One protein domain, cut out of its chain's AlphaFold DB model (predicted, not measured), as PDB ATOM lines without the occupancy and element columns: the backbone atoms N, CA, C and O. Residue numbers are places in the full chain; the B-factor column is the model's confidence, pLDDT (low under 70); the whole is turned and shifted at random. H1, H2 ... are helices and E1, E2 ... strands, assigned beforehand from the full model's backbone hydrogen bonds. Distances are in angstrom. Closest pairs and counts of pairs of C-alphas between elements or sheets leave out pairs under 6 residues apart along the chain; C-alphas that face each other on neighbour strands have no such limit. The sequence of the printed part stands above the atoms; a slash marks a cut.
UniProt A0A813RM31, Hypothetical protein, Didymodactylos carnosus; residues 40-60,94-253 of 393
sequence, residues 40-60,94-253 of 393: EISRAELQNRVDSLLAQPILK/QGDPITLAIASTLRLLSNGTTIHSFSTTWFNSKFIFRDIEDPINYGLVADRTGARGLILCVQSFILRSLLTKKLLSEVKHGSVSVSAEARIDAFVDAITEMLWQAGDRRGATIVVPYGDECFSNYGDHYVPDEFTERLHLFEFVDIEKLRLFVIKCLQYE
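Overview. This is residues 40 to 60 and 94 to 253 of the 393 residues of the protein "Hypothetical protein" of Didymodactylos carnosus (UniProt A0A813RM31). An elongated, mostly helix domain has two groups of crossed helices, H1 to H3 towards one end and H5 to H7 towards the other, with the small antiparallel hairpin E1 and E2 between them. Residues 40 to 45 of H1 stick out, and the loop of residues 165 to 179 reaches far out beyond H5 and H6. The 181 printed residues have seven named helices and two named strands, in the order H1 H2 H3 H4 H5 H6 E1 E2 H7. The whole is only just loose, close to compact, with a radius of gyration of the C-alphas of 19.2 A and spans of 65 by 34 by 34 A.

Along the chain. Find C-alpha 40 at (53.294, 26.277, -18.059); from there H1 runs 21.1 A to residue 54. H2 is residues 57 to 60, H3 100 to 111 and H4 120 to 123. H5, residues 148 to 164, runs 24.4 A, and H6, 180 to 198, 27.2 A. E1 is residues 204 to 209, E2 231 to 236, and H7, 239 to 250, ends at C-alpha 250 (27.024, 40.571, -6.682).

Arrangement. With residues 50 to 54 alone, H1 touches H3 at a steep tilt of 49 degrees; the C-alphas of Leu 53 and Thr 105 are closest, 6.2 A. H2 touches H3 at Leu 59 and Ala 101, C-alphas 5.3 A apart. H4 touches no helix. H5 and H6 touch at Phe 157 and Ala 190, closest C-alphas 4.8 A apart. H6 touches H7 with residues 188 to 196 alone, closest at C-alphas 192 and 243, 5.5 A. In the hairpin, look for N 206 and O 234, 2.9 A, within hydrogen-bond range. Every O i to N i+4 pair is in range in H1, H3, H5, H6 and H7; H2 and H4 are too short for one.

Size, cuts and confidence. C-alphas 57 and 172 are farthest apart, 65.6 A. Residues 61 to 93 are not printed, a gap of 25.0 A between C-alphas 60 and 94. The links H4 to H5, H5 to H6 and E1 to E2 are long. The pLDDT is under 70 at residues 57 to 60, 94, 169 to 175, 211 and 251 to 253.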
ATOM      1  N   GLU A  40      53.387  26.238 -16.594       84.62
ATOM      2  CA  GLU A  40      53.294  26.277 -18.059       84.62
ATOM      3  C   GLU A  40      52.927  24.910 -18.647       84.62
ATOM      4  O   GLU A  40      52.001  24.816 -19.455       84.62
ATOM      5  N   ILE A  41      53.588  23.841 -18.192       86.44
ATOM      6  CA  ILE A  41      53.296  22.466 -18.622       86.44
ATOM      7  C   ILE A  41      51.862  22.087 -18.250       86.44
ATOM      8  O   ILE A  41      51.123  21.581 -19.091       86.44
ATOM      9  N   SER A  42      51.447  22.380 -17.016       84.12
ATOM     10  CA  SER A  42      50.100  22.062 -16.529       84.12
ATOM     11  C   SER A  42      49.013  22.814 -17.312       84.12
ATOM     12  O   SER A  42      47.975  22.241 -17.646       84.12
ATOM     13  N   ARG A  43      49.252  24.087 -17.667       83.56
ATOM     14  CA  ARG A  43      48.344  24.887 -18.509       83.56
ATOM     15  C   ARG A  43      48.260  24.325 -19.929       83.56
ATOM     16  O   ARG A  43      47.162  24.218 -20.469       83.56
ATOM     17  N   ALA A  44      49.391  23.932 -20.512       87.69
ATOM     18  CA  ALA A  44      49.431  23.311 -21.832       87.69
ATOM     19  C   ALA A  44      48.712  21.952 -21.850       87.69
ATOM     20  O   ALA A  44      47.949  21.669 -22.771       87.69
ATOM     21  N   GLU A  45      48.897  21.122 -20.819       89.06
ATOM     22  CA  GLU A  45      48.196  19.844 -20.680       89.06
ATOM     23  C   GLU A  45      46.677  20.041 -20.587       89.06
ATOM     24  O   GLU A  45      45.919  19.348 -21.271       89.06
ATOM     25  N   LEU A  46      46.224  21.022 -19.799       85.94
ATOM     26  CA  LEU A  46      44.806  21.355 -19.700       85.94
ATOM     27  C   LEU A  46      44.241  21.830 -21.044       85.94
ATOM     28  O   LEU A  46      43.182  21.353 -21.451       85.94
ATOM     29  N   GLN A  47      44.954  22.708 -21.753       85.62
ATOM     30  CA  GLN A  47      44.528  23.188 -23.068       85.62
ATOM     31  C   GLN A  47      44.413  22.036 -24.074       85.62
ATOM     32  O   GLN A  47      43.392  21.897 -24.738       85.62
ATOM     33  N   ASN A  48      45.395  21.132 -24.106       89.75
ATOM     34  CA  ASN A  48      45.352  19.949 -24.968       89.75
ATOM     35  C   ASN A  48      44.146  19.047 -24.661       89.75
ATOM     36  O   ASN A  48      43.543  18.477 -25.572       89.75
ATOM     37  N   ARG A  49      43.771  18.908 -23.381       87.81
ATOM     38  CA  ARG A  49      42.567  18.162 -22.984       87.81
ATOM     39  C   ARG A  49      41.295  18.846 -23.480       87.81
ATOM     40  O   ARG A  49      40.427  18.155 -24.004       87.81
ATOM     41  N   VAL A  50      41.196  20.169 -23.342       85.81
ATOM     42  CA  VAL A  50      40.065  20.961 -23.858       85.81
ATOM     43  C   VAL A  50      39.940  20.788 -25.373       85.81
ATOM     44  O   VAL A  50      38.876  20.410 -25.858       85.81
ATOM     45  N   ASP A  51      41.033  20.977 -26.110       87.56
ATOM     46  CA  ASP A  51      41.049  20.888 -27.572       87.56
ATOM     47  C   ASP A  51      40.681  19.476 -28.054       87.56
ATOM     48  O   ASP A  51      39.906  19.311 -28.999       87.56
ATOM     49  N   SER A  52      41.182  18.443 -27.367       87.88
ATOM     50  CA  SER A  52      40.848  17.041 -27.638       87.88
ATOM     51  C   SER A  52      39.360  16.751 -27.433       87.88
ATOM     52  O   SER A  52      38.747  16.086 -28.270       87.88
ATOM     53  N   LEU A  53      38.760  17.276 -26.358       85.69
ATOM     54  CA  LEU A  53      37.328  17.141 -26.092       85.69
ATOM     55  C   LEU A  53      36.501  17.855 -27.166       85.69
ATOM     56  O   LEU A  53      35.661  17.218 -27.795       85.69
ATOM     57  N   LEU A  54      36.795  19.123 -27.463       80.69
ATOM     58  CA  LEU A  54      36.080  19.901 -28.486       80.69
ATOM     59  C   LEU A  54      36.213  19.309 -29.899       80.69
ATOM     60  O   LEU A  54      35.335  19.482 -30.747       80.69
ATOM     61  N   ALA A  55      37.296  18.581 -30.179       80.25
ATOM     62  CA  ALA A  55      37.501  17.931 -31.467       80.25
ATOM     63  C   ALA A  55      36.625  16.681 -31.687       80.25
ATOM     64  O   ALA A  55      36.512  16.247 -32.844       80.25
ATOM     65  N   GLN A  56      36.012  16.114 -30.636       75.81
ATOM     66  CA  GLN A  56      35.290  14.840 -30.705       75.81
ATOM     67  C   GLN A  56      34.073  14.894 -31.653       75.81
ATOM     68  O   GLN A  56      33.277  15.832 -31.590       75.81
ATOM     69  N   PRO A  57      33.859  13.866 -32.503       60.06
ATOM     70  CA  PRO A  57      32.762  13.845 -33.479       60.06
ATOM     71  C   PRO A  57      31.368  13.910 -32.846       60.06
ATOM     72  O   PRO A  57      30.446  14.442 -33.457       60.06
ATOM     73  N   ILE A  58      31.235  13.384 -31.624       56.19
ATOM     74  CA  ILE A  58      29.986  13.350 -30.850       56.19
ATOM     75  C   ILE A  58      29.502  14.776 -30.538       56.19
ATOM     76  O   ILE A  58      28.305  15.024 -30.538       56.19
ATOM     77  N   LEU A  59      30.425  15.729 -30.364       52.16
ATOM     78  CA  LEU A  59      30.119  17.146 -30.127       52.16
ATOM     79  C   LEU A  59      30.003  17.964 -31.424       52.16
ATOM     80  O   LEU A  59      29.579  19.114 -31.394       52.16
ATOM     81  N   LYS A  60      30.358  17.371 -32.573       50.16
ATOM     82  CA  LYS A  60      30.255  17.976 -33.914       50.16
ATOM     83  C   LYS A  60      28.982  17.567 -34.662       50.16
ATOM     84  O   LYS A  60      28.848  17.866 -35.851       50.16
ATOM     85  N   GLN A  94      23.621  41.020 -23.186       62.88
ATOM     86  CA  GLN A  94      23.515  39.569 -23.370       62.88
ATOM     87  C   GLN A  94      24.937  39.066 -23.567       62.88
ATOM     88  O   GLN A  94      25.603  39.485 -24.507       62.88
ATOM     89  N   GLY A  95      25.437  38.284 -22.608       72.06
ATOM     90  CA  GLY A  95      26.680  37.550 -22.824       72.06
ATOM     91  C   GLY A  95      26.482  36.561 -23.967       72.06
ATOM     92  O   GLY A  95      25.347  36.303 -24.371       72.06
ATOM     93  N   ASP A  96      27.562  35.999 -24.483       81.94
ATOM     94  CA  ASP A  96      27.446  35.003 -25.536       81.94
ATOM     95  C   ASP A  96      26.943  33.689 -24.921       81.94
ATOM     96  O   ASP A  96      27.568  33.180 -23.981       81.94
ATOM     97  N   PRO A  97      25.803  33.139 -25.376       86.75
ATOM     98  CA  PRO A  97      25.292  31.882 -24.848       86.75
ATOM     99  C   PRO A  97      26.299  30.762 -25.117       86.75
ATOM    100  O   PRO A  97      26.859  30.670 -26.214       86.75
ATOM    101  N   ILE A  98      26.531  29.883 -24.138       86.81
ATOM    102  CA  ILE A  98      27.391  28.728 -24.398       86.81
ATOM    103  C   ILE A  98      26.701  27.747 -25.351       86.81
ATOM    104  O   ILE A  98      25.486  27.557 -25.327       86.81
ATOM    105  N   THR A  99      27.494  27.074 -26.180       88.19
ATOM    106  CA  THR A  99      26.997  26.011 -27.059       88.19
ATOM    107  C   THR A  99      26.890  24.685 -26.306       88.19
ATOM    108  O   THR A  99      27.581  24.475 -25.306       88.19
ATOM    109  N   LEU A 100      26.111  23.732 -26.836       87.00
ATOM    110  CA  LEU A 100      26.071  22.356 -26.316       87.00
ATOM    111  C   LEU A 100      27.477  21.732 -26.239       87.00
ATOM    112  O   LEU A 100      27.772  20.986 -25.307       87.00
ATOM    113  N   ALA A 101      28.367  22.056 -27.184       86.06
ATOM    114  CA  ALA A 101      29.742  21.560 -27.188       86.06
ATOM    115  C   ALA A 101      30.559  22.105 -26.004       86.06
ATOM    116  O   ALA A 101      31.264  21.341 -25.339       86.06
ATOM    117  N   ILE A 102      30.428  23.403 -25.710       87.75
ATOM    118  CA  ILE A 102      31.072  24.045 -24.556       87.75
ATOM    119  C   ILE A 102      30.479  23.497 -23.254       87.75
ATOM    120  O   ILE A 102      31.238  23.080 -22.384       87.75
ATOM    121  N   ALA A 103      29.150  23.413 -23.148       89.50
ATOM    122  CA  ALA A 103      28.446  22.838 -22.000       89.50
ATOM    123  C   ALA A 103      28.898  21.399 -21.701       89.50
ATOM    124  O   ALA A 103      29.275  21.069 -20.575       89.50
ATOM    125  N   SER A 104      28.939  20.548 -22.728       88.19
ATOM    126  CA  SER A 104      29.384  19.157 -22.598       88.19
ATOM    127  C   SER A 104      30.844  19.067 -22.163       88.19
ATOM    128  O   SER A 104      31.180  18.306 -21.257       88.19
ATOM    129  N   THR A 105      31.718  19.866 -22.781       89.12
ATOM    130  CA  THR A 105      33.149  19.889 -22.455       89.12
ATOM    131  C   THR A 105      33.373  20.353 -21.020       89.12
ATOM    132  O   THR A 105      34.140  19.729 -20.291       89.12
ATOM    133  N   LEU A 106      32.656  21.396 -20.591       89.06
ATOM    134  CA  LEU A 106      32.703  21.909 -19.227       89.06
ATOM    135  C   LEU A 106      32.334  20.815 -18.218       89.06
ATOM    136  O   LEU A 106      33.106  20.559 -17.296       89.06
ATOM    137  N   ARG A 107      31.216  20.112 -18.436       88.88
ATOM    138  CA  ARG A 107      30.750  19.039 -17.542       88.88
ATOM    139  C   ARG A 107      31.655  17.807 -17.543       88.88
ATOM    140  O   ARG A 107      31.881  17.206 -16.492       88.88
ATOM    141  N   LEU A 108      32.243  17.449 -18.686       89.62
ATOM    142  CA  LEU A 108      33.246  16.381 -18.758       89.62
ATOM    143  C   LEU A 108      34.529  16.744 -18.006       89.62
ATOM    144  O   LEU A 108      35.112  15.883 -17.351       89.62
ATOM    145  N   LEU A 109      34.967  18.003 -18.069       87.69
ATOM    146  CA  LEU A 109      36.156  18.461 -17.351       87.69
ATOM    147  C   LEU A 109      35.919  18.574 -15.845       87.69
ATOM    148  O   LEU A 109      36.814  18.228 -15.075       87.69
ATOM    149  N   SER A 110      34.743  19.045 -15.427       84.94
ATOM    150  CA  SER A 110      34.436  19.272 -14.014       84.94
ATOM    151  C   SER A 110      33.989  18.002 -13.288       84.94
ATOM    152  O   SER A 110      34.454  17.733 -12.183       84.94
ATOM    153  N   ASN A 111      33.104  17.214 -13.909       83.00
ATOM    154  CA  ASN A 111      32.385  16.113 -13.257       83.00
ATOM    155  C   ASN A 111      32.670  14.751 -13.915       83.00
ATOM    156  O   ASN A 111      32.231  13.720 -13.407       83.00
ATOM    157  N   GLY A 112      33.372  14.720 -15.055       86.88
ATOM    158  CA  GLY A 112      33.644  13.490 -15.808       86.88
ATOM    159  C   GLY A 112      32.438  12.929 -16.568       86.88
ATOM    160  O   GLY A 112      32.506  11.811 -17.071       86.88
ATOM    161  N   THR A 113      31.326  13.667 -16.647       88.12
ATOM    162  CA  THR A 113      30.056  13.193 -17.218       88.12
ATOM    163  C   THR A 113      29.198  14.352 -17.715       88.12
ATOM    164  O   THR A 113      29.192  15.420 -17.116       88.12
ATOM    165  N   THR A 114      28.437  14.124 -18.782       86.94
ATOM    166  CA  THR A 114      27.418  15.034 -19.340       86.94
ATOM    167  C   THR A 114      25.998  14.709 -18.860       86.94
ATOM    168  O   THR A 114      25.036  15.351 -19.276       86.94
ATOM    169  N   ILE A 115      25.854  13.690 -18.005       86.06
ATOM    170  CA  ILE A 115      24.560  13.180 -17.535       86.06
ATOM    171  C   ILE A 115      24.285  13.644 -16.103       86.06
ATOM    172  O   ILE A 115      23.207  14.154 -15.816       86.06
ATOM    173  N   HIS A 116      25.256  13.516 -15.193       83.38
ATOM    174  CA  HIS A 116      25.059  13.881 -13.783       83.38
ATOM    175  C   HIS A 116      25.348  15.365 -13.526       83.38
ATOM    176  O   HIS A 116      26.352  15.898 -14.013       83.38
ATOM    177  N   SER A 117      24.457  16.036 -12.796       80.50
ATOM    178  CA  SER A 117      24.585  17.444 -12.401       80.50
ATOM    179  C   SER A 117      25.673  17.647 -11.335       80.50
ATOM    180  O   SER A 117      26.261  16.687 -10.823       80.50
ATOM    181  N   PHE A 118      25.979  18.907 -11.009       79.31
ATOM    182  CA  PHE A 118      26.886  19.227  -9.906       79.31
ATOM    183  C   PHE A 118      26.327  18.736  -8.562       79.31
ATOM    184  O   PHE A 118      25.122  18.745  -8.319       79.31
ATOM    185  N   SER A 119      27.220  18.311  -7.664       79.75
ATOM    186  CA  SER A 119      26.815  17.877  -6.321       79.75
ATOM    187  C   SER A 119      26.144  19.012  -5.538       79.75
ATOM    188  O   SER A 119      26.542  20.171  -5.665       79.75
ATOM    189  N   THR A 120      25.223  18.676  -4.633       75.62
ATOM    190  CA  THR A 120      24.603  19.638  -3.704       75.62
ATOM    191  C   THR A 120      25.648  20.432  -2.913       75.62
ATOM    192  O   THR A 120      25.500  21.631  -2.707       75.62
ATOM    193  N   THR A 121      26.757  19.796  -2.522       75.75
ATOM    194  CA  THR A 121      27.878  20.462  -1.836       75.75
ATOM    195  C   THR A 121      28.525  21.550  -2.694       75.75
ATOM    196  O   THR A 121      28.925  22.588  -2.170       75.75
ATOM    197  N   TRP A 122      28.632  21.326  -4.005       77.31
ATOM    198  CA  TRP A 122      29.168  22.313  -4.939       77.31
ATOM    199  C   TRP A 122      28.217  23.505  -5.066       77.31
ATOM    200  O   TRP A 122      28.651  24.633  -4.865       77.31
ATOM    201  N   PHE A 123      26.918  23.256  -5.278       75.62
ATOM    202  CA  PHE A 123      25.906  24.320  -5.346       75.62
ATOM    203  C   PHE A 123      25.806  25.141  -4.055       75.62
ATOM    204  O   PHE A 123      25.605  26.349  -4.104       75.62
ATOM    205  N   ASN A 124      26.017  24.509  -2.899       74.81
ATOM    206  CA  ASN A 124      25.985  25.184  -1.602       74.81
ATOM    207  C   ASN A 124      27.315  25.849  -1.209       74.81
ATOM    208  O   ASN A 124      27.399  26.457  -0.138       74.81
ATOM    209  N   SER A 125      28.362  25.739  -2.032       79.44
ATOM    210  CA  SER A 125      29.651  26.379  -1.764       79.44
ATOM    211  C   SER A 125      29.574  27.875  -2.064       79.44
ATOM    212  O   SER A 125      29.297  28.284  -3.186       79.44
ATOM    213  N   LYS A 126      29.852  28.705  -1.057       85.75
ATOM    214  CA  LYS A 126      29.690  30.163  -1.120       85.75
ATOM    215  C   LYS A 126      30.772  30.889  -0.331       85.75
ATOM    216  O   LYS A 126      31.348  30.342   0.608       85.75
ATOM    217  N   PHE A 127      31.019  32.145  -0.693       91.38
ATOM    218  CA  PHE A 127      31.841  33.054   0.102       91.38
ATOM    219  C   PHE A 127      30.947  33.788   1.099       91.38
ATOM    220  O   PHE A 127      30.065  34.544   0.704       91.38
ATOM    221  N   ILE A 128      31.169  33.565   2.393       91.38
ATOM    222  CA  ILE A 128      30.411  34.221   3.463       91.38
ATOM    223  C   ILE A 128      31.383  34.974   4.356       91.38
ATOM    224  O   ILE A 128      32.323  34.378   4.879       91.38
ATOM    225  N   PHE A 129      31.151  36.268   4.562       92.69
ATOM    226  CA  PHE A 129      31.849  37.017   5.602       92.69
ATOM    227  C   PHE A 129      31.355  36.614   6.989       92.69
ATOM    228  O   PHE A 129      30.180  36.305   7.180       92.69
ATOM    229  N   ARG A 130      32.250  36.678   7.975       91.94
ATOM    230  CA  ARG A 130      31.865  36.609   9.387       91.94
ATOM    231  C   ARG A 130      30.933  37.768   9.756       91.94
ATOM    232  O   ARG A 130      30.847  38.777   9.044       91.94
ATOM    233  N   ASP A 131      30.246  37.608  10.883       88.06
ATOM    234  CA  ASP A 131      29.331  38.621  11.405       88.06
ATOM    235  C   ASP A 131      30.023  39.992  11.534       88.06
ATOM    236  O   ASP A 131      31.231  40.066  11.767       88.06
ATOM    237  N   ILE A 132      29.278  41.086  11.335       85.56
ATOM    238  CA  ILE A 132      29.834  42.444  11.415       85.56
ATOM    239  C   ILE A 132      30.372  42.765  12.817       85.56
ATOM    240  O   ILE A 132      31.324  43.541  12.923       85.56
ATOM    241  N   GLU A 133      29.815  42.152  13.863       85.00
ATOM    242  CA  GLU A 133      30.228  42.322  15.259       85.00
ATOM    243  C   GLU A 133      31.429  41.438  15.646       85.00
ATOM    244  O   GLU A 133      32.001  41.594  16.726       85.00
ATOM    245  N   ASP A 134      31.846  40.519  14.770       86.75
ATOM    246  CA  ASP A 134      32.962  39.612  15.032       86.75
ATOM    247  C   ASP A 134      34.310  40.377  15.088       86.75
ATOM    248  O   ASP A 134      34.583  41.219  14.226       86.75
ATOM    249  N   PRO A 135      35.213  40.082  16.049       85.25
ATOM    250  CA  PRO A 135      36.541  40.706  16.126       85.25
ATOM    251  C   PRO A 135      37.413  40.547  14.871       85.25
ATOM    252  O   PRO A 135      38.380  41.285  14.694       85.25
ATOM    253  N   ILE A 136      37.094  39.578  14.011       89.31
ATOM    254  CA  ILE A 136      37.730  39.355  12.710       89.31
ATOM    255  C   ILE A 136      36.698  39.417  11.574       89.31
ATOM    256  O   ILE A 136      36.731  38.606  10.644       89.31
ATOM    257  N   ASN A 137      35.782  40.392  11.622       89.56
ATOM    258  CA  ASN A 137      34.690  40.570  10.651       89.56
ATOM    259  C   ASN A 137      35.134  40.738   9.182       89.56
ATOM    260  O   ASN A 137      34.313  40.594   8.273       89.56
ATOM    261  N   TYR A 138      36.418  41.017   8.941       90.94
ATOM    262  CA  TYR A 138      37.055  41.055   7.620       90.94
ATOM    263  C   TYR A 138      37.327  39.660   7.027       90.94
ATOM    264  O   TYR A 138      37.754  39.551   5.876       90.94
ATOM    265  N   GLY A 139      37.157  38.599   7.819       93.50
ATOM    266  CA  GLY A 139      37.405  37.216   7.434       93.50
ATOM    267  C   GLY A 139      36.211  36.553   6.753       93.50
ATOM    268  O   GLY A 139      35.066  36.728   7.170       93.50
ATOM    269  N   LEU A 140      36.493  35.728   5.748       95.81
ATOM    270  CA  LEU A 140      35.561  34.749   5.203       95.81
ATOM    271  C   LEU A 140      35.479  33.508   6.107       95.81
ATOM    272  O   LEU A 140      36.477  33.056   6.678       95.81
ATOM    273  N   VAL A 141      34.284  32.934   6.217       93.50
ATOM    274  CA  VAL A 141      34.044  31.636   6.852       93.50
ATOM    275  C   VAL A 141      34.594  30.543   5.942       93.50
ATOM    276  O   VAL A 141      34.297  30.505   4.752       93.50
ATOM    277  N   ALA A 142      35.408  29.653   6.507       89.75
ATOM    278  CA  ALA A 142      36.023  28.558   5.775       89.75
ATOM    279  C   ALA A 142      35.864  27.248   6.554       89.75
ATOM    280  O   ALA A 142      36.651  26.940   7.455       89.75
ATOM    281  N   ASP A 143      34.841  26.478   6.191       83.06
ATOM    282  CA  ASP A 143      34.595  25.154   6.758       83.06
ATOM    283  C   ASP A 143      35.711  24.168   6.392       83.06
ATOM    284  O   ASP A 143      36.538  24.403   5.507       83.06
ATOM    285  N   ARG A 144      35.753  23.016   7.072       81.62
ATOM    286  CA  ARG A 144      36.710  21.935   6.771       81.62
ATOM    287  C   ARG A 144      36.286  21.145   5.525       81.62
ATOM    288  O   ARG A 144      36.101  19.934   5.589       81.62
ATOM    289  N   THR A 145      36.136  21.840   4.403       79.75
ATOM    290  CA  THR A 145      35.763  21.288   3.094       79.75
ATOM    291  C   THR A 145      36.907  21.445   2.089       79.75
ATOM    292  O   THR A 145      37.872  22.175   2.329       79.75
ATOM    293  N   GLY A 146      36.800  20.781   0.933       78.69
ATOM    294  CA  GLY A 146      37.777  20.916  -0.157       78.69
ATOM    295  C   GLY A 146      37.912  22.349  -0.697       78.69
ATOM    296  O   GLY A 146      38.970  22.716  -1.200       78.69
ATOM    297  N   ALA A 147      36.889  23.193  -0.521       83.31
ATOM    298  CA  ALA A 147      36.894  24.589  -0.960       83.31
ATOM    299  C   ALA A 147      37.713  25.523  -0.050       83.31
ATOM    300  O   ALA A 147      38.009  26.655  -0.434       83.31
ATOM    301  N   ARG A 148      38.127  25.064   1.142       87.56
ATOM    302  CA  ARG A 148      38.858  25.882   2.123       87.56
ATOM    303  C   ARG A 148      40.104  26.550   1.543       87.56
ATOM    304  O   ARG A 148      40.372  27.705   1.863       87.56
ATOM    305  N   GLY A 149      40.854  25.838   0.700       90.56
ATOM    306  CA  GLY A 149      42.047  26.384   0.048       90.56
ATOM    307  C   GLY A 149      41.719  27.598  -0.824       90.56
ATOM    308  O   GLY A 149      42.345  28.645  -0.677       90.56
ATOM    309  N   LEU A 150      40.676  27.494  -1.653       90.88
ATOM    310  CA  LEU A 150      40.203  28.595  -2.493       90.88
ATOM    311  C   LEU A 150      39.722  29.786  -1.653       90.88
ATOM    312  O   LEU A 150      40.093  30.919  -1.943       90.88
ATOM    313  N   ILE A 151      38.952  29.539  -0.588       93.44
ATOM    314  CA  ILE A 151      38.458  30.598   0.308       93.44
ATOM    315  C   ILE A 151      39.620  31.374   0.935       93.44
ATOM    316  O   ILE A 151      39.587  32.601   0.976       93.44
ATOM    317  N   LEU A 152      40.674  30.684   1.382       95.38
ATOM    318  CA  LEU A 152      41.856  31.336   1.950       95.38
ATOM    319  C   LEU A 152      42.669  32.111   0.902       95.38
ATOM    320  O   LEU A 152      43.204  33.174   1.222       95.38
ATOM    321  N   CYS A 153      42.722  31.638  -0.346       95.88
ATOM    322  CA  CYS A 153      43.298  32.410  -1.448       95.88
ATOM    323  C   CYS A 153      42.501  33.694  -1.707       95.88
ATOM    324  O   CYS A 153      43.091  34.760  -1.814       95.88
ATOM    325  N   VAL A 154      41.169  33.639  -1.740       96.94
ATOM    326  CA  VAL A 154      40.344  34.852  -1.889       96.94
ATOM    327  C   VAL A 154      40.529  35.784  -0.684       96.94
ATOM    328  O   VAL A 154      40.726  36.988  -0.854       96.94
ATOM    329  N   GLN A 155      40.567  35.234   0.535       97.00
ATOM    330  CA  GLN A 155      40.809  35.994   1.764       97.00
ATOM    331  C   GLN A 155      42.131  36.775   1.729       97.00
ATOM    332  O   GLN A 155      42.182  37.907   2.214       97.00
ATOM    333  N   SER A 156      43.203  36.207   1.168       97.06
ATOM    334  CA  SER A 156      44.494  36.898   1.092       97.06
ATOM    335  C   SER A 156      44.433  38.119   0.165       97.06
ATOM    336  O   SER A 156      44.964  39.177   0.507       97.06
ATOM    337  N   PHE A 157      43.706  38.027  -0.951       97.88
ATOM    338  CA  PHE A 157      43.475  39.158  -1.851       97.88
ATOM    339  C   PHE A 157      42.562  40.227  -1.231       97.88
ATOM    340  O   PHE A 157      42.821  41.418  -1.424       97.88
ATOM    341  N   ILE A 158      41.562  39.832  -0.431       97.00
ATOM    342  CA  ILE A 158      40.740  40.766   0.359       97.00
ATOM    343  C   ILE A 158      41.629  41.559   1.318       97.00
ATOM    344  O   ILE A 158      41.603  42.789   1.313       97.00
ATOM    345  N   LEU A 159      42.468  40.871   2.103       95.44
ATOM    346  CA  LEU A 159      43.400  41.516   3.032       95.44
ATOM    347  C   LEU A 159      44.360  42.461   2.305       95.44
ATOM    348  O   LEU A 159      44.576  43.581   2.766       95.44
ATOM    349  N   ARG A 160      44.885  42.054   1.144       95.25
ATOM    350  CA  ARG A 160      45.730  42.905   0.298       95.25
ATOM    351  C   ARG A 160      45.012  44.195  -0.115       95.25
ATOM    352  O   ARG A 160      45.610  45.267  -0.011       95.25
ATOM    353  N   SER A 161      43.750  44.122  -0.552       95.19
ATOM    354  CA  SER A 161      42.958  45.314  -0.909       95.19
ATOM    355  C   SER A 161      42.730  46.220   0.310       95.19
ATOM    356  O   SER A 161      43.013  47.420   0.252       95.19
ATOM    357  N   LEU A 162      42.328  45.647   1.449       93.00
ATOM    358  CA  LEU A 162      42.085  46.396   2.687       93.00
ATOM    359  C   LEU A 162      43.351  47.098   3.213       93.00
ATOM    360  O   LEU A 162      43.282  48.261   3.614       93.00
ATOM    361  N   LEU A 163      44.508  46.426   3.169       91.75
ATOM    362  CA  LEU A 163      45.812  47.001   3.527       91.75
ATOM    363  C   LEU A 163      46.198  48.151   2.594       91.75
ATOM    364  O   LEU A 163      46.574  49.224   3.060       91.75
ATOM    365  N   THR A 164      46.054  47.953   1.281       91.75
ATOM    366  CA  THR A 164      46.393  48.966   0.266       91.75
ATOM    367  C   THR A 164      45.576  50.243   0.462       91.75
ATOM    368  O   THR A 164      46.100  51.351   0.358       91.75
ATOM    369  N   LYS A 165      44.297  50.094   0.822       89.12
ATOM    370  CA  LYS A 165      43.383  51.207   1.105       89.12
ATOM    371  C   LYS A 165      43.518  51.774   2.522       89.12
ATOM    372  O   LYS A 165      42.793  52.703   2.864       89.12
ATOM    373  N   LYS A 166      44.431  51.238   3.343       86.62
ATOM    374  CA  LYS A 166      44.634  51.620   4.753       86.62
ATOM    375  C   LYS A 166      43.353  51.515   5.595       86.62
ATOM    376  O   LYS A 166      43.155  52.281   6.532       86.62
ATOM    377  N   LEU A 167      42.487  50.561   5.252       83.75
ATOM    378  CA  LEU A 167      41.225  50.295   5.955       83.75
ATOM    379  C   LEU A 167      41.415  49.376   7.166       83.75
ATOM    380  O   LEU A 167      40.531  49.271   8.009       83.75
ATOM    381  N   LEU A 168      42.585  48.745   7.277       79.00
ATOM    382  CA  LEU A 168      43.053  48.114   8.504       79.00
ATOM    383  C   LEU A 168      43.890  49.160   9.258       79.00
ATOM    384  O   LEU A 168      45.087  49.294   9.015       79.00
ATOM    385  N   SER A 169      43.255  49.987  10.093       62.69
ATOM    386  CA  SER A 169      43.963  51.008  10.883       62.69
ATOM    387  C   SER A 169      44.914  50.374  11.903       62.69
ATOM    388  O   SER A 169      44.593  49.320  12.456       62.69
ATOM    389  N   GLU A 170      46.029  51.047  12.219       56.94
ATOM    390  CA  GLU A 170      46.915  50.653  13.321       56.94
ATOM    391  C   GLU A 170      46.116  50.501  14.619       56.94
ATOM    392  O   GLU A 170      45.422  51.399  15.103       56.94
ATOM    393  N   VAL A 171      46.181  49.287  15.137       54.53
ATOM    394  CA  VAL A 171      45.311  48.750  16.165       54.53
ATOM    395  C   VAL A 171      45.587  49.438  17.501       54.53
ATOM    396  O   VAL A 171      46.603  49.167  18.133       54.53
ATOM    397  N   LYS A 172      44.672  50.284  17.992       48.47
ATOM    398  CA  LYS A 172      44.801  50.824  19.360       48.47
ATOM    399  C   LYS A 172      44.404  49.837  20.468       48.47
ATOM    400  O   LYS A 172      44.845  50.040  21.590       48.47
ATOM    401  N   HIS A 173      43.656  48.758  20.192       51.97
ATOM    402  CA  HIS A 173      43.141  47.847  21.243       51.97
ATOM    403  C   HIS A 173      42.916  46.375  20.814       51.97
ATOM    404  O   HIS A 173      41.992  45.715  21.269       51.97
ATOM    405  N   GLY A 174      43.761  45.833  19.943       58.47
ATOM    406  CA  GLY A 174      43.785  44.406  19.576       58.47
ATOM    407  C   GLY A 174      42.745  43.908  18.558       58.47
ATOM    408  O   GLY A 174      42.786  42.726  18.236       58.47
ATOM    409  N   SER A 175      41.849  44.750  18.030       63.34
ATOM    410  CA  SER A 175      40.824  44.333  17.053       63.34
ATOM    411  C   SER A 175      40.745  45.288  15.859       63.34
ATOM    412  O   SER A 175      40.764  46.508  16.038       63.34
ATOM    413  N   VAL A 176      40.680  44.727  14.646       72.12
ATOM    414  CA  VAL A 176      40.497  45.457  13.385       72.12
ATOM    415  C   VAL A 176      39.077  45.201  12.902       72.12
ATOM    416  O   VAL A 176      38.765  44.099  12.463       72.12
ATOM    417  N   SER A 177      38.220  46.218  12.970       75.44
ATOM    418  CA  SER A 177      36.850  46.142  12.457       75.44
ATOM    419  C   SER A 177      36.752  46.855  11.110       75.44
ATOM    420  O   SER A 177      37.239  47.976  10.959       75.44
ATOM    421  N   VAL A 178      36.130  46.200  10.129       87.25
ATOM    422  CA  VAL A 178      35.939  46.707   8.762       87.25
ATOM    423  C   VAL A 178      34.443  46.861   8.473       87.25
ATOM    424  O   VAL A 178      33.651  45.993   8.839       87.25
ATOM    425  N   SER A 179      34.040  47.957   7.816       85.88
ATOM    426  CA  SER A 179      32.626  48.203   7.481       85.88
ATOM    427  C   SER A 179      32.089  47.211   6.442       85.88
ATOM    428  O   SER A 179      32.849  46.598   5.690       85.88
ATOM    429  N   ALA A 180      30.764  47.059   6.358       86.25
ATOM    430  CA  ALA A 180      30.135  46.186   5.366       86.25
ATOM    431  C   ALA A 180      30.491  46.588   3.923       86.25
ATOM    432  O   ALA A 180      30.831  45.730   3.111       86.25
ATOM    433  N   GLU A 181      30.494  47.887   3.632       85.69
ATOM    434  CA  GLU A 181      30.831  48.440   2.319       85.69
ATOM    435  C   GLU A 181      32.290  48.150   1.963       85.69
ATOM    436  O   GLU A 181      32.573  47.678   0.865       85.69
ATOM    437  N   ALA A 182      33.209  48.360   2.910       88.50
ATOM    438  CA  ALA A 182      34.629  48.087   2.719       88.50
ATOM    439  C   ALA A 182      34.913  46.593   2.480       88.50
ATOM    440  O   ALA A 182      35.779  46.261   1.671       88.50
ATOM    441  N   ARG A 183      34.176  45.688   3.141       91.56
ATOM    442  CA  ARG A 183      34.288  44.233   2.924       91.56
ATOM    443  C   ARG A 183      33.866  43.834   1.514       91.56
ATOM    444  O   ARG A 183      34.601  43.110   0.846       91.56
ATOM    445  N   ILE A 184      32.719  44.332   1.052       91.00
ATOM    446  CA  ILE A 184      32.212  44.057  -0.299       91.00
ATOM    447  C   ILE A 184      33.158  44.641  -1.352       91.00
ATOM    448  O   ILE A 184      33.523  43.952  -2.298       91.00
ATOM    449  N   ASP A 185      33.600  45.884  -1.172       90.25
ATOM    450  CA  ASP A 185      34.503  46.556  -2.106       90.25
ATOM    451  C   ASP A 185      35.870  45.846  -2.199       90.25
ATOM    452  O   ASP A 185      36.400  45.647  -3.292       90.25
ATOM    453  N   ALA A 186      36.413  45.370  -1.072       95.38
ATOM    454  CA  ALA A 186      37.629  44.557  -1.058       95.38
ATOM    455  C   ALA A 186      37.432  43.163  -1.676       95.38
ATOM    456  O   ALA A 186      38.342  42.659  -2.334       95.38
ATOM    457  N   PHE A 187      36.261  42.545  -1.501       96.19
ATOM    458  CA  PHE A 187      35.906  41.286  -2.160       96.19
ATOM    459  C   PHE A 187      35.821  41.447  -3.682       96.19
ATOM    460  O   PHE A 187      36.397  40.649  -4.419       96.19
ATOM    461  N   VAL A 188      35.166  42.509  -4.159       95.12
ATOM    462  CA  VAL A 188      35.094  42.856  -5.586       95.12
ATOM    463  C   VAL A 188      36.492  43.010  -6.170       95.12
ATOM    464  O   VAL A 188      36.788  42.412  -7.204       95.12
ATOM    465  N   ASP A 189      37.363  43.769  -5.508       96.06
ATOM    466  CA  ASP A 189      38.742  43.952  -5.962       96.06
ATOM    467  C   ASP A 189      39.526  42.638  -5.965       96.06
ATOM    468  O   ASP A 189      40.317  42.394  -6.875       96.06
ATOM    469  N   ALA A 190      39.308  41.784  -4.959       97.50
ATOM    470  CA  ALA A 190      39.960  40.487  -4.860       97.50
ATOM    471  C   ALA A 190      39.595  39.588  -6.045       97.50
ATOM    472  O   ALA A 190      40.487  39.118  -6.750       97.50
ATOM    473  N   ILE A 191      38.298  39.406  -6.308       96.06
ATOM    474  CA  ILE A 191      37.815  38.599  -7.434       96.06
ATOM    475  C   ILE A 191      38.264  39.202  -8.769       96.06
ATOM    476  O   ILE A 191      38.750  38.474  -9.632       96.06
ATOM    477  N   THR A 192      38.166  40.525  -8.925       96.19
ATOM    478  CA  THR A 192      38.586  41.222 -10.149       96.19
ATOM    479  C   THR A 192      40.067  40.987 -10.439       96.19
ATOM    480  O   THR A 192      40.403  40.577 -11.547       96.19
ATOM    481  N   GLU A 193      40.957  41.187  -9.459       96.56
ATOM    482  CA  GLU A 193      42.392  40.968  -9.672       96.56
ATOM    483  C   GLU A 193      42.693  39.497  -9.959       96.56
ATOM    484  O   GLU A 193      43.476  39.211 -10.859       96.56
ATOM    485  N   MET A 194      42.093  38.563  -9.215       95.50
ATOM    486  CA  MET A 194      42.340  37.134  -9.418       95.50
ATOM    487  C   MET A 194      41.955  36.694 -10.835       95.50
ATOM    488  O   MET A 194      42.732  36.004 -11.495       95.50
ATOM    489  N   LEU A 195      40.790  37.130 -11.325       94.12
ATOM    490  CA  LEU A 195      40.334  36.849 -12.688       94.12
ATOM    491  C   LEU A 195      41.233  37.514 -13.735       94.12
ATOM    492  O   LEU A 195      41.616  36.880 -14.715       94.12
ATOM    493  N   TRP A 196      41.622  38.770 -13.507       95.50
ATOM    494  CA  TRP A 196      42.520  39.496 -14.401       95.50
ATOM    495  C   TRP A 196      43.912  38.854 -14.477       95.50
ATOM    496  O   TRP A 196      44.508  38.747 -15.549       95.50
ATOM    497  N   GLN A 197      44.425  38.385 -13.340       93.75
ATOM    498  CA  GLN A 197      45.694  37.675 -13.244       93.75
ATOM    499  C   GLN A 197      45.639  36.324 -13.964       93.75
ATOM    500  O   GLN A 197      46.610  35.968 -14.629       93.75
ATOM    501  N   ALA A 198      44.520  35.597 -13.885       89.81
ATOM    502  CA  ALA A 198      44.342  34.327 -14.592       89.81
ATOM    503  C   ALA A 198      44.425  34.477 -16.124       89.81
ATOM    504  O   ALA A 198      44.887  33.565 -16.808       89.81
ATOM    505  N   GLY A 199      44.035  35.636 -16.664       88.06
ATOM    506  CA  GLY A 199      44.184  35.976 -18.082       88.06
ATOM    507  C   GLY A 199      45.490  36.696 -18.437       88.06
ATOM    508  O   GLY A 199      45.542  37.439 -19.421       88.06
ATOM    509  N   ASP A 200      46.544  36.527 -17.633       88.81
ATOM    510  CA  ASP A 200      47.858  37.162 -17.806       88.81
ATOM    511  C   ASP A 200      47.784  38.698 -17.924       88.81
ATOM    512  O   ASP A 200      48.570  39.315 -18.644       88.81
ATOM    513  N   ARG A 201      46.814  39.329 -17.248       92.88
ATOM    514  CA  ARG A 201      46.545  40.779 -17.303       92.88
ATOM    515  C   ARG A 201      46.192  41.321 -18.697       92.88
ATOM    516  O   ARG A 201      46.316  42.523 -18.926       92.88
ATOM    517  N   ARG A 202      45.772  40.458 -19.628       90.25
ATOM    518  CA  ARG A 202      45.370  40.841 -20.996       90.25
ATOM    519  C   ARG A 202      43.858  40.915 -21.174       90.25
ATOM    520  O   ARG A 202      43.375  41.682 -22.000       90.25
ATOM    521  N   GLY A 203      43.130  40.113 -20.413       89.00
ATOM    522  CA  GLY A 203      41.680  40.060 -20.440       89.00
ATOM    523  C   GLY A 203      41.155  39.036 -19.446       89.00
ATOM    524  O   GLY A 203      41.932  38.336 -18.805       89.00
ATOM    525  N   ALA A 204      39.840  38.944 -19.317       91.75
ATOM    526  CA  ALA A 204      39.175  37.914 -18.536       91.75
ATOM    527  C   ALA A 204      37.830  37.564 -19.173       91.75
ATOM    528  O   ALA A 204      37.144  38.442 -19.695       91.75
ATOM    529  N   THR A 205      37.439  36.298 -19.065       88.12
ATOM    530  CA  THR A 205      36.105  35.830 -19.448       88.12
ATOM    531  C   THR A 205      35.378  35.391 -18.187       88.12
ATOM    532  O   THR A 205      35.852  34.509 -17.470       88.12
ATOM    533  N   ILE A 206      34.241  36.020 -17.894       87.50
ATOM    534  CA  ILE A 206      33.352  35.616 -16.805       87.50
ATOM    535  C   ILE A 206      32.212  34.787 -17.385       87.50
ATOM    536  O   ILE A 206      31.641  35.139 -18.413       87.50
ATOM    537  N   VAL A 207      31.859  33.712 -16.686       87.94
ATOM    538  CA  VAL A 207      30.714  32.864 -17.014       87.94
ATOM    539  C   VAL A 207      29.676  33.002 -15.907       87.94
ATOM    540  O   VAL A 207      29.994  32.758 -14.744       87.94
ATOM    541  N   VAL A 208      28.453  33.408 -16.248       86.12
ATOM    542  CA  VAL A 208      27.344  33.531 -15.285       86.12
ATOM    543  C   VAL A 208      26.045  32.969 -15.857       86.12
ATOM    544  O   VAL A 208      25.817  33.095 -17.062       86.12
ATOM    545  N   PRO A 209      25.173  32.375 -15.021       83.19
ATOM    546  CA  PRO A 209      23.831  32.007 -15.449       83.19
ATOM    547  C   PRO A 209      23.021  33.274 -15.753       83.19
ATOM    548  O   PRO A 209      23.007  34.221 -14.961       83.19
ATOM    549  N   TYR A 210      22.357  33.315 -16.906       70.06
ATOM    550  CA  TYR A 210      21.595  34.478 -17.347       70.06
ATOM    551  C   TYR A 210      20.343  34.068 -18.127       70.06
ATOM    552  O   TYR A 210      20.434  33.576 -19.242       70.06
ATOM    553  N   GLY A 211      19.159  34.328 -17.564       67.56
ATOM    554  CA  GLY A 211      17.891  34.202 -18.288       67.56
ATOM    555  C   GLY A 211      17.524  32.770 -18.698       67.56
ATOM    556  O   GLY A 211      17.554  31.856 -17.870       67.56
ATOM    557  N   ASP A 212      17.098  32.628 -19.954       71.31
ATOM    558  CA  ASP A 212      16.574  31.396 -20.554       71.31
ATOM    559  C   ASP A 212      17.688  30.412 -20.956       71.31
ATOM    560  O   ASP A 212      18.872  30.745 -20.983       71.31
ATOM    561  N   GLU A 213      17.298  29.184 -21.300       79.56
ATOM    562  CA  GLU A 213      18.205  28.172 -21.845       79.56
ATOM    563  C   GLU A 213      18.835  28.630 -23.176       79.56
ATOM    564  O   GLU A 213      18.148  29.055 -24.112       79.56
ATOM    565  N   CYS A 214      20.159  28.491 -23.265       83.50
ATOM    566  CA  CYS A 214      20.999  28.818 -24.416       83.50
ATOM    567  C   CYS A 214      20.717  27.907 -25.618       83.50
ATOM    568  O   CYS A 214      20.877  28.313 -26.767       83.50
ATOM    569  N   PHE A 215      20.297  26.667 -25.365       82.81
ATOM    570  CA  PHE A 215      20.004  25.655 -26.376       82.81
ATOM    571  C   PHE A 215      18.921  24.701 -25.870       82.81
ATOM    572  O   PHE A 215      18.833  24.442 -24.679       82.81
ATOM    573  N   SER A 216      18.106  24.170 -26.786       78.50
ATOM    574  CA  SER A 216      16.962  23.299 -26.461       78.50
ATOM    575  C   SER A 216      17.044  21.904 -27.091       78.50
ATOM    576  O   SER A 216      16.118  21.108 -26.958       78.50
ATOM    577  N   ASN A 217      18.119  21.610 -27.829       81.69
ATOM    578  CA  ASN A 217      18.369  20.295 -28.413       81.69
ATOM    579  C   ASN A 217      19.594  19.671 -27.740       81.69
ATOM    580  O   ASN A 217      20.718  20.104 -27.981       81.69
ATOM    581  N   TYR A 218      19.352  18.672 -26.897       80.50
ATOM    582  CA  TYR A 218      20.361  18.061 -26.030       80.50
ATOM    583  C   TYR A 218      21.014  16.804 -26.636       80.50
ATOM    584  O   TYR A 218      22.086  16.386 -26.205       80.50
ATOM    585  N   GLY A 219      20.412  16.206 -27.670       79.00
ATOM    586  CA  GLY A 219      20.835  14.898 -28.180       79.00
ATOM    587  C   GLY A 219      20.696  13.769 -27.144       79.00
ATOM    588  O   GLY A 219      20.039  13.926 -26.119       79.00
ATOM    589  N   ASP A 220      21.328  12.621 -27.408       80.12
ATOM    590  CA  ASP A 220      21.149  11.393 -26.604       80.12
ATOM    591  C   ASP A 220      22.136  11.258 -25.430       80.12
ATOM    592  O   ASP A 220      22.066  10.314 -24.639       80.12
ATOM    593  N   HIS A 221      23.111  12.162 -25.333       81.81
ATOM    594  CA  HIS A 221      24.251  12.031 -24.420       81.81
ATOM    595  C   HIS A 221      24.380  13.196 -23.443       81.81
ATOM    596  O   HIS A 221      25.400  13.306 -22.770       81.81
ATOM    597  N   TYR A 222      23.373  14.058 -23.348       86.81
ATOM    598  CA  TYR A 222      23.376  15.215 -22.463       86.81
ATOM    599  C   TYR A 222      22.036  15.305 -21.736       86.81
ATOM    600  O   TYR A 222      20.984  15.291 -22.372       86.81
ATOM    601  N   VAL A 223      22.069  15.390 -20.407       88.25
ATOM    602  CA  VAL A 223      20.863  15.573 -19.582       88.25
ATOM    603  C   VAL A 223      20.946  16.946 -18.929       88.25
ATOM    604  O   VAL A 223      21.898  17.148 -18.175       88.25
ATOM    605  N   PRO A 224      20.018  17.883 -19.206       87.38
ATOM    606  CA  PRO A 224      20.114  19.249 -18.699       87.38
ATOM    607  C   PRO A 224      20.111  19.294 -17.167       87.38
ATOM    608  O   PRO A 224      19.446  18.480 -16.526       87.38
ATOM    609  N   ASP A 225      20.879  20.221 -16.590       86.12
ATOM    610  CA  ASP A 225      20.975  20.422 -15.135       86.12
ATOM    611  C   ASP A 225      20.391  21.760 -14.654       86.12
ATOM    612  O   ASP A 225      20.576  22.131 -13.496       86.12
ATOM    613  N   GLU A 226      19.685  22.467 -15.542       84.12
ATOM    614  CA  GLU A 226      19.041  23.772 -15.340       84.12
ATOM    615  C   GLU A 226      20.006  24.912 -14.977       84.12
ATOM    616  O   GLU A 226      19.580  26.049 -14.762       84.12
ATOM    617  N   PHE A 227      21.311  24.641 -14.971       86.62
ATOM    618  CA  PHE A 227      22.360  25.585 -14.615       86.62
ATOM    619  C   PHE A 227      23.300  25.822 -15.795       86.62
ATOM    620  O   PHE A 227      23.445  26.953 -16.266       86.62
ATOM    621  N   THR A 228      23.905  24.753 -16.307       89.81
ATOM    622  CA  THR A 228      24.896  24.779 -17.380       89.81
ATOM    623  C   THR A 228      24.286  25.342 -18.661       89.81
ATOM    624  O   THR A 228      24.899  26.176 -19.322       89.81
ATOM    625  N   GLU A 229      23.043  24.976 -18.981       88.50
ATOM    626  CA  GLU A 229      22.348  25.422 -20.196       88.50
ATOM    627  C   GLU A 229      22.018  26.916 -20.171       88.50
ATOM    628  O   GLU A 229      21.631  27.470 -21.191       88.50
ATOM    629  N   ARG A 230      22.158  27.588 -19.028       86.56
ATOM    630  CA  ARG A 230      21.858  29.018 -18.863       86.56
ATOM    631  C   ARG A 230      23.117  29.875 -18.781       86.56
ATOM    632  O   ARG A 230      23.022  31.086 -18.574       86.56
ATOM    633  N   LEU A 231      24.300  29.276 -18.898       88.25
ATOM    634  CA  LEU A 231      25.565  29.990 -18.777       88.25
ATOM    635  C   LEU A 231      25.838  30.855 -20.011       88.25
ATOM    636  O   LEU A 231      25.783  30.393 -21.147       88.25
ATOM    637  N   HIS A 232      26.191  32.108 -19.759       87.19
ATOM    638  CA  HIS A 232      26.595  33.066 -20.779       87.19
ATOM    639  C   HIS A 232      28.010  33.571 -20.483       87.19
ATOM    640  O   HIS A 232      28.391  33.751 -19.321       87.19
ATOM    641  N   LEU A 233      28.782  33.788 -21.543       86.31
ATOM    642  CA  LEU A 233      30.162  34.253 -21.516       86.31
ATOM    643  C   LEU A 233      30.208  35.776 -21.645       86.31
ATOM    644  O   LEU A 233      29.515  36.369 -22.465       86.31
ATOM    645  N   PHE A 234      31.056  36.412 -20.848       87.19
ATOM    646  CA  PHE A 234      31.279  37.852 -20.883       87.19
ATOM    647  C   PHE A 234      32.775  38.117 -20.926       87.19
ATOM    648  O   PHE A 234      33.487  37.844 -19.958       87.19
ATOM    649  N   GLU A 235      33.250  38.644 -22.050       87.38
ATOM    650  CA  GLU A 235      34.665  38.924 -22.266       87.38
ATOM    651  C   GLU A 235      35.012  40.379 -21.946       87.38
ATOM    652  O   GLU A 235      34.314  41.323 -22.326       87.38
ATOM    653  N   PHE A 236      36.137  40.564 -21.262       87.19
ATOM    654  CA  PHE A 236      36.635  41.865 -20.846       87.19
ATOM    655  C   PHE A 236      38.108  42.002 -21.209       87.19
ATOM    656  O   PHE A 236      38.933  41.190 -20.808       87.19
ATOM    657  N   VAL A 237      38.443  43.088 -21.902       89.25
ATOM    658  CA  VAL A 237      39.827  43.542 -22.150       89.25
ATOM    659  C   VAL A 237      40.176  44.794 -21.339       89.25
ATOM    660  O   VAL A 237      41.241  45.380 -21.503       89.25
ATOM    661  N   ASP A 238      39.275  45.203 -20.447       86.94
ATOM    662  CA  ASP A 238      39.402  46.369 -19.578       86.94
ATOM    663  C   ASP A 238      39.035  45.956 -18.146       86.94
ATOM    664  O   ASP A 238      37.907  45.519 -17.886       86.94
ATOM    665  N   ILE A 239      39.997  46.082 -17.229       92.44
ATOM    666  CA  ILE A 239      39.846  45.680 -15.828       92.44
ATOM    667  C   ILE A 239      38.776  46.501 -15.096       92.44
ATOM    668  O   ILE A 239      38.084  45.964 -14.234       92.44
ATOM    669  N   GLU A 240      38.565  47.766 -15.463       90.19
ATOM    670  CA  GLU A 240      37.539  48.599 -14.829       90.19
ATOM    671  C   GLU A 240      36.139  48.129 -15.238       90.19
ATOM    672  O   GLU A 240      35.227  48.049 -14.412       90.19
ATOM    673  N   LYS A 241      35.968  47.727 -16.504       86.19
ATOM    674  CA  LYS A 241      34.713  47.118 -16.971       86.19
ATOM    675  C   LYS A 241      34.472  45.758 -16.327       86.19
ATOM    676  O   LYS A 241      33.338  45.481 -15.937       86.19
ATOM    677  N   LEU A 242      35.523  44.949 -16.169       89.00
ATOM    678  CA  LEU A 242      35.462  43.686 -15.433       89.00
ATOM    679  C   LEU A 242      34.989  43.923 -13.994       89.00
ATOM    680  O   LEU A 242      34.048  43.280 -13.538       89.00
ATOM    681  N   ARG A 243      35.589  44.897 -13.302       91.94
ATOM    682  CA  ARG A 243      35.234  45.268 -11.929       91.94
ATOM    683  C   ARG A 243      33.768  45.671 -11.806       91.94
ATOM    684  O   ARG A 243      33.055  45.176 -10.935       91.94
ATOM    685  N   LEU A 244      33.296  46.545 -12.697       86.00
ATOM    686  CA  LEU A 244      31.892  46.963 -12.745       86.00
ATOM    687  C   LEU A 244      30.952  45.778 -12.999       86.00
ATOM    688  O   LEU A 244      29.863  45.724 -12.425       86.00
ATOM    689  N   PHE A 245      31.369  44.819 -13.825       86.44
ATOM    690  CA  PHE A 245      30.598  43.607 -14.064       86.44
ATOM    691  C   PHE A 245      30.548  42.700 -12.830       86.44
ATOM    692  O   PHE A 245      29.464  42.258 -12.466       86.44
ATOM    693  N   VAL A 246      31.663  42.503 -12.119       88.94
ATOM    694  CA  VAL A 246      31.693  41.756 -10.846       88.94
ATOM    695  C   VAL A 246      30.760  42.399  -9.815       88.94
ATOM    696  O   VAL A 246      29.969  41.697  -9.186       88.94
ATOM    697  N   ILE A 247      30.767  43.733  -9.687       84.94
ATOM    698  CA  ILE A 247      29.807  44.461  -8.836       84.94
ATOM    699  C   ILE A 247      28.371  44.131  -9.248       84.94
ATOM    700  O   ILE A 247      27.537  43.830  -8.397       84.94
ATOM    701  N   LYS A 248      28.078  44.168 -10.551       80.69
ATOM    702  CA  LYS A 248      26.749  43.850 -11.078       80.69
ATOM    703  C   LYS A 248      26.345  42.407 -10.759       80.69
ATOM    704  O   LYS A 248      25.200  42.198 -10.379       80.69
ATOM    705  N   CYS A 249      27.258  41.438 -10.864       80.19
ATOM    706  CA  CYS A 249      27.030  40.038 -10.490       80.19
ATOM    707  C   CYS A 249      26.655  39.892  -9.013       80.19
ATOM    708  O   CYS A 249      25.676  39.224  -8.703       80.19
ATOM    709  N   LEU A 250      27.360  40.577  -8.111       74.88
ATOM    710  CA  LEU A 250      27.024  40.571  -6.682       74.88
ATOM    711  C   LEU A 250      25.698  41.284  -6.388       74.88
ATOM    712  O   LEU A 250      24.994  40.928  -5.452       74.88
ATOM    713  N   GLN A 251      25.326  42.268  -7.206       63.38
ATOM    714  CA  GLN A 251      24.028  42.935  -7.122       63.38
ATOM    715  C   GLN A 251      22.872  42.124  -7.728       63.38
ATOM    716  O   GLN A 251      21.731  42.555  -7.571       63.38
ATOM    717  N   TYR A 252      23.109  41.002  -8.430       50.03
ATOM    718  CA  TYR A 252      22.020  40.117  -8.881       50.03
ATOM    719  C   TYR A 252      21.378  39.365  -7.714       50.03
ATOM    720  O   TYR A 252      20.168  39.143  -7.742       50.03
ATOM    721  N   GLU A 253      22.120  39.123  -6.633       46.50
ATOM    722  CA  GLU A 253      21.525  38.942  -5.311       46.50
ATOM    723  C   GLU A 253      21.110  40.313  -4.770       46.50
ATOM    724  O   GLU A 253      21.660  40.835  -3.801       46.50
TER     725      GLU A 253